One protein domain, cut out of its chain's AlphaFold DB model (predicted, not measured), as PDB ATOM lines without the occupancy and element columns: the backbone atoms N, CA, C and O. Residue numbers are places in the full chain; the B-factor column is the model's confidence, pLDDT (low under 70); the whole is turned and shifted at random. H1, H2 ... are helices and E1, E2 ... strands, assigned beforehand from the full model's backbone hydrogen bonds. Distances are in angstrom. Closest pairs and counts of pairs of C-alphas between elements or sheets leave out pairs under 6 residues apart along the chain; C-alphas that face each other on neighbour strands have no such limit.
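Overview. This is residues 2 to 53 of the 208 residues of an uncharacterized protein of Acidobacteria bacterium (UniProt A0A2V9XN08). With little regular structure, the model is a flat body of loops with one short strand, E1, and an arm that sticks out from it, residues 40 to 53, of which 40 to 51 belong to the one helix, H1. The printed part has 52 residues, 19 of them in named elements, in the order E1, H1, mostly helix. It is loose, with a radius of gyration of the C-alphas of 14.1 A, and elongated, spanning 44 by 28 by 17 A.

Along the chain. E1, residues 10 to 12, begins at C-alpha 10 (145.251, 182.339, 173.377). H1, residues 36 to 51, measures 22.5 A and ends at C-alpha 51 (148.779, 195.938, 143.452).

Arrangement. E1 pairs with no named strand; its residues 10 to 12 pair with residues 15 to 16, antiparallel. E1 and H1 are apart. In H1 every O i to N i+4 pair is within hydrogen-bond range.

Size, cuts and confidence. The C-alphas farthest apart, those of Gln 3 and Lys 53, are 44.8 A apart. The printed part has no cut. The link from E1 to H1, 23 residues, is long. Confidence is under 70 at residues 2 to 3, 13 and 52 to 53.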
ATOM      1  N   ILE A   2     120.740 184.940 172.423       57.88
ATOM      2  CA  ILE A   2     121.781 183.991 171.996       57.88
ATOM      3  C   ILE A   2     123.080 184.424 172.684       57.88
ATOM      4  O   ILE A   2     123.636 185.468 172.348       57.88
ATOM      5  N   GLN A   3     123.532 183.672 173.689       62.38
ATOM      6  CA  GLN A   3     124.849 183.896 174.282       62.38
ATOM      7  C   GLN A   3     125.910 183.564 173.231       62.38
ATOM      8  O   GLN A   3     126.134 182.404 172.890       62.38
ATOM      9  N   SER A   4     126.551 184.596 172.689       74.38
ATOM     10  CA  SER A   4     127.660 184.405 171.766       74.38
ATOM     11  C   SER A   4     128.866 183.878 172.540       74.38
ATOM     12  O   SER A   4     129.436 184.585 173.373       74.38
ATOM     13  N   ARG A   5     129.265 182.633 172.262       87.50
ATOM     14  CA  ARG A   5     130.486 182.029 172.817       87.50
ATOM     15  C   ARG A   5     131.712 182.839 172.376       87.50
ATOM     16  O   ARG A   5     131.730 183.398 171.277       87.50
ATOM     17  N   ARG A   6     132.728 182.939 173.237       89.75
ATOM     18  CA  ARG A   6     134.005 183.610 172.931       89.75
ATOM     19  C   ARG A   6     134.980 182.632 172.282       89.75
ATOM     20  O   ARG A   6     134.929 181.440 172.558       89.75
ATOM     21  N   CYS A   7     135.886 183.160 171.469       92.62
ATOM     22  CA  CYS A   7     136.965 182.399 170.855       92.62
ATOM     23  C   CYS A   7     137.894 181.772 171.917       92.62
ATOM     24  O   CYS A   7     138.272 182.413 172.901       92.62
ATOM     25  N   CYS A   8     138.276 180.512 171.716       89.31
ATOM     26  CA  CYS A   8     139.161 179.752 172.605       89.31
ATOM     27  C   CYS A   8     140.661 179.952 172.335       89.31
ATOM     28  O   CYS A   8     141.474 179.349 173.020       89.31
ATOM     29  N   TYR A   9     141.039 180.811 171.386       89.31
ATOM     30  CA  TYR A   9     142.446 181.071 171.066       89.31
ATOM     31  C   TYR A   9     143.144 181.957 172.107       89.31
ATOM     32  O   TYR A   9     142.595 182.986 172.520       89.31
ATOM     33  N   GLU A  10     144.376 181.597 172.465       89.31
ATOM     34  CA  GLU A  10     145.251 182.339 173.377       89.31
ATOM     35  C   GLU A  10     146.219 183.229 172.589       89.31
ATOM     36  O   GLU A  10     146.998 182.755 171.768       89.31
ATOM     37  N   VAL A  11     146.143 184.543 172.813       81.38
ATOM     38  CA  VAL A  11     146.925 185.548 172.072       81.38
ATOM     39  C   VAL A  11     148.309 185.743 172.701       81.38
ATOM     40  O   VAL A  11     149.292 185.954 171.996       81.38
ATOM     41  N   GLN A  12     148.381 185.685 174.030       80.12
ATOM     42  CA  GLN A  12     149.597 185.737 174.848       80.12
ATOM     43  C   GLN A  12     149.382 184.866 176.088       80.12
ATOM     44  O   GLN A  12     148.236 184.521 176.387       80.12
ATOM     45  N   LYS A  13     150.462 184.568 176.824       65.81
ATOM     46  CA  LYS A  13     150.405 183.874 178.119       65.81
ATOM     47  C   LYS A  13     149.353 184.568 179.002       65.81
ATOM     48  O   LYS A  13     149.502 185.743 179.319       65.81
ATOM     49  N   ASP A  14     148.260 183.860 179.274       71.00
ATOM     50  CA  ASP A  14     147.093 184.277 180.067       71.00
ATOM     51  C   ASP A  14     146.106 185.289 179.444       71.00
ATOM     52  O   ASP A  14     145.282 185.868 180.156       71.00
ATOM     53  N   SER A  15     146.085 185.478 178.115       83.12
ATOM     54  CA  SER A  15     145.032 186.278 177.459       83.12
ATOM     55  C   SER A  15     144.319 185.551 176.316       83.12
ATOM     56  O   SER A  15     144.918 185.135 175.323       83.12
ATOM     57  N   ARG A  16     142.988 185.443 176.433       86.19
ATOM     58  CA  ARG A  16     142.114 184.867 175.400       86.19
ATOM     59  C   ARG A  16     141.638 185.918 174.408       86.19
ATOM     60  O   ARG A  16     141.410 187.083 174.746       86.19
ATOM     61  N   CYS A  17     141.422 185.485 173.170       90.50
ATOM     62  CA  CYS A  17     140.843 186.312 172.128       90.50
ATOM     63  C   CYS A  17     139.447 186.811 172.545       90.50
ATOM     64  O   CYS A  17     138.537 186.030 172.814       90.50
ATOM     65  N   LYS A  18     139.259 188.136 172.555       89.88
ATOM     66  CA  LYS A  18     137.989 188.779 172.938       89.88
ATOM     67  C   LYS A  18     136.892 188.655 171.870       89.88
ATOM     68  O   LYS A  18     135.760 189.057 172.120       89.88
ATOM     69  N   ALA A  19     137.212 188.144 170.680       90.62
ATOM     70  CA  ALA A  19     136.249 187.974 169.598       90.62
ATOM     71  C   ALA A  19     135.254 186.843 169.895       90.62
ATOM     72  O   ALA A  19     135.540 185.911 170.649       90.62
ATOM     73  N   ASN A  20     134.084 186.913 169.268       92.94
ATOM     74  CA  ASN A  20     133.096 185.843 169.325       92.94
ATOM     75  C   ASN A  20     133.530 184.667 168.439       92.94
ATOM     76  O   ASN A  20     134.119 184.872 167.373       92.94
ATOM     77  N   ALA A  21     133.259 183.449 168.900       92.19
ATOM     78  CA  ALA A  21     133.419 182.243 168.105       92.19
ATOM     79  C   ALA A  21     132.349 182.183 167.004       92.19
ATOM     80  O   ALA A  21     131.266 182.759 167.157       92.19
ATOM     81  N   GLN A  22     132.654 181.513 165.895       89.31
ATOM     82  CA  GLN A  22     131.680 181.286 164.832       89.31
ATOM     83  C   GLN A  22     130.633 180.248 165.260       89.31
ATOM     84  O   GLN A  22     130.810 179.480 166.208       89.31
ATOM     85  N   THR A  23     129.504 180.227 164.558       87.69
ATOM     86  CA  THR A  23     128.469 179.217 164.782       87.69
ATOM     87  C   THR A  23     129.035 177.832 164.474       87.69
ATOM     88  O   THR A  23     129.517 177.598 163.373       87.69
ATOM     89  N   GLY A  24     128.983 176.918 165.445       85.56
ATOM     90  CA  GLY A  24     129.478 175.547 165.277       85.56
ATOM     91  C   GLY A  24     130.984 175.352 165.484       85.56
ATOM     92  O   GLY A  24     131.425 174.210 165.478       85.56
ATOM     93  N   THR A  25     131.763 176.411 165.739       88.44
ATOM     94  CA  THR A  25     133.196 176.295 166.066       88.44
ATOM     95  C   THR A  25     133.521 176.993 167.384       88.44
ATOM     96  O   THR A  25     132.718 177.762 167.920       88.44
ATOM     97  N   ASP A  26     134.693 176.699 167.945       90.56
ATOM     98  CA  ASP A  26     135.179 177.324 169.183       90.56
ATOM     99  C   ASP A  26     136.127 178.505 168.911       90.56
ATOM    100  O   ASP A  26     136.647 179.137 169.834       90.56
ATOM    101  N   PHE A  27     136.336 178.847 167.638       91.81
ATOM    102  CA  PHE A  27     137.266 179.883 167.205       91.81
ATOM    103  C   PHE A  27     136.556 180.999 166.434       91.81
ATOM    104  O   PHE A  27     135.467 180.833 165.889       91.81
ATOM    105  N   CYS A  28     137.160 182.187 166.405       92.88
ATOM    106  CA  CYS A  28     136.709 183.272 165.536       92.88
ATOM    107  C   CYS A  28     137.259 183.086 164.114       92.88
ATOM    108  O   CYS A  28     138.235 182.365 163.913       92.88
ATOM    109  N   PHE A  29     136.728 183.841 163.145       90.69
ATOM    110  CA  PHE A  29     137.203 183.825 161.752       90.69
ATOM    111  C   PHE A  29     138.729 183.981 161.606       90.69
ATOM    112  O   PHE A  29     139.303 183.470 160.651       90.69
ATOM    113  N   PHE A  30     139.393 184.676 162.542       90.06
ATOM    114  CA  PHE A  30     140.842 184.915 162.549       90.06
ATOM    115  C   PHE A  30     141.683 183.839 163.245       90.06
ATOM    116  O   PHE A  30     142.899 183.840 163.073       90.06
ATOM    117  N   HIS A  31     141.091 182.931 164.013       91.81
ATOM    118  CA  HIS A  31     141.841 181.896 164.733       91.81
ATOM    119  C   HIS A  31     141.362 180.482 164.428       91.81
ATOM    120  O   HIS A  31     141.970 179.537 164.912       91.81
ATOM    121  N   ASP A  32     140.326 180.331 163.604       92.38
ATOM    122  CA  ASP A  32     139.915 179.027 163.107       92.38
ATOM    123  C   ASP A  32     141.037 178.410 162.247       92.38
ATOM    124  O   ASP A  32     141.437 179.038 161.252       92.38
ATOM    125  N   PRO A  33     141.577 177.231 162.625       90.00
ATOM    126  CA  PRO A  33     142.591 176.532 161.843       90.00
ATOM    127  C   PRO A  33     142.066 176.067 160.482       90.00
ATOM    128  O   PRO A  33     142.815 176.087 159.508       90.00
ATOM    129  N   SER A  34     140.779 175.705 160.393       90.44
ATOM    130  CA  SER A  34     140.163 175.207 159.154       90.44
ATOM    131  C   SER A  34     140.095 176.282 158.065       90.44
ATOM    132  O   SER A  34     140.235 175.983 156.883       90.44
ATOM    133  N   LEU A  35     139.984 177.553 158.466       91.00
ATOM    134  CA  LEU A  35     139.928 178.708 157.563       91.00
ATOM    135  C   LEU A  35     141.306 179.338 157.303       91.00
ATOM    136  O   LEU A  35     141.398 180.421 156.717       91.00
ATOM    137  N   GLY A  36     142.394 178.714 157.765       91.56
ATOM    138  CA  GLY A  36     143.748 179.254 157.628       91.56
ATOM    139  C   GLY A  36     144.144 179.499 156.169       91.56
ATOM    140  O   GLY A  36     144.608 180.593 155.824       91.56
ATOM    141  N   GLU A  37     143.906 178.510 155.306       92.50
ATOM    142  CA  GLU A  37     144.216 178.595 153.875       92.50
ATOM    143  C   GLU A  37     143.335 179.612 153.149       92.50
ATOM    144  O   GLU A  37     143.853 180.456 152.414       92.50
ATOM    145  N   GLU A  38     142.026 179.595 153.406       92.06
ATOM    146  CA  GLU A  38     141.070 180.538 152.821       92.06
ATOM    147  C   GLU A  38     141.430 181.982 153.188       92.06
ATOM    148  O   GLU A  38     141.497 182.863 152.330       92.06
ATOM    149  N   ARG A  39     141.782 182.233 154.452       93.75
ATOM    150  CA  ARG A  39     142.212 183.560 154.903       93.75
ATOM    151  C   ARG A  39     143.523 183.986 154.249       93.75
ATOM    152  O   ARG A  39     143.687 185.159 153.909       93.75
ATOM    153  N   ALA A  40     144.476 183.069 154.076       92.81
ATOM    154  CA  ALA A  40     145.717 183.355 153.361       92.81
ATOM    155  C   ALA A  40     145.454 183.672 151.880       92.81
ATOM    156  O   ALA A  40     146.045 184.614 151.346       92.81
ATOM    157  N   ALA A  41     144.542 182.940 151.236       93.44
ATOM    158  CA  ALA A  41     144.100 183.199 149.871       93.44
ATOM    159  C   ALA A  41     143.401 184.561 149.753       93.44
ATOM    160  O   ALA A  41     143.767 185.348 148.883       93.44
ATOM    161  N   ALA A  42     142.492 184.898 150.671       91.88
ATOM    162  CA  ALA A  42     141.806 186.189 150.709       91.88
ATOM    163  C   ALA A  42     142.780 187.364 150.911       91.88
ATOM    164  O   ALA A  42     142.687 188.374 150.214       91.88
ATOM    165  N   ARG A  43     143.774 187.229 151.804       92.12
ATOM    166  CA  ARG A  43     144.838 188.239 151.971       92.12
ATOM    167  C   ARG A  43     145.669 188.407 150.700       92.12
ATOM    168  O   ARG A  43     145.937 189.540 150.305       92.12
ATOM    169  N   ARG A  44     146.058 187.301 150.050       92.06
ATOM    170  CA  ARG A  44     146.773 187.328 148.762       92.06
ATOM    171  C   ARG A  44     145.934 188.006 147.683       92.06
ATOM    172  O   ARG A  44     146.439 188.899 147.014       92.06
ATOM    173  N   ALA A  45     144.658 187.652 147.563       90.19
ATOM    174  CA  ALA A  45     143.727 188.262 146.621       90.19
ATOM    175  C   ALA A  45     143.575 189.769 146.871       90.19
ATOM    176  O   ALA A  45     143.681 190.550 145.931       90.19
ATOM    177  N   GLY A  46     143.431 190.193 148.131       88.62
ATOM    178  CA  GLY A  46     143.399 191.609 148.501       88.62
ATOM    179  C   GLY A  46     144.701 192.344 148.163       88.62
ATOM    180  O   GLY A  46     144.667 193.454 147.633       88.62
ATOM    181  N   GLY A  47     145.856 191.712 148.395       89.12
ATOM    182  CA  GLY A  47     147.165 192.244 148.005       89.12
ATOM    183  C   GLY A  47     147.325 192.379 146.488       89.12
ATOM    184  O   GLY A  47     147.770 193.421 146.007       89.12
ATOM    185  N   ILE A  48     146.904 191.368 145.724       84.06
ATOM    186  CA  ILE A  48     146.909 191.381 144.255       84.06
ATOM    187  C   ILE A  48     145.963 192.457 143.731       84.06
ATOM    188  O   ILE A  48     146.365 193.230 142.873       84.06
ATOM    189  N   ALA A  49     144.741 192.554 144.258       81.19
ATOM    190  CA  ALA A  49     143.774 193.576 143.863       81.19
ATOM    191  C   ALA A  49     144.302 194.990 144.143       81.19
ATOM    192  O   ALA A  49     144.180 195.870 143.299       81.19
ATOM    193  N   ARG A  50     144.969 195.194 145.287       78.12
ATOM    194  CA  ARG A  50     145.624 196.467 145.622       78.12
ATOM    195  C   ARG A  50     146.807 196.791 144.700       78.12
ATOM    196  O   ARG A  50     147.074 197.964 144.452       78.12
ATOM    197  N   THR A  51     147.535 195.774 144.234       71.25
ATOM    198  CA  THR A  51     148.779 195.938 143.452       71.25
ATOM    199  C   THR A  51     148.548 195.908 141.943       71.25
ATOM    200  O   THR A  51     149.361 196.455 141.197       71.25
ATOM    201  N   ARG A  52     147.434 195.332 141.472       65.31
ATOM    202  CA  ARG A  52     146.962 195.470 140.091       65.31
ATOM    203  C   ARG A  52     146.600 196.930 139.848       65.31
ATOM    204  O   ARG A  52     145.444 197.332 139.903       65.31
ATOM    205  N   LYS A  53     147.609 197.729 139.512       61.94
ATOM    206  CA  LYS A  53     147.395 198.864 138.624       61.94
ATOM    207  C   LYS A  53     146.771 198.286 137.360       61.94
ATOM    208  O   LYS A  53     147.234 197.258 136.866       61.94
TER     209      LYS A  53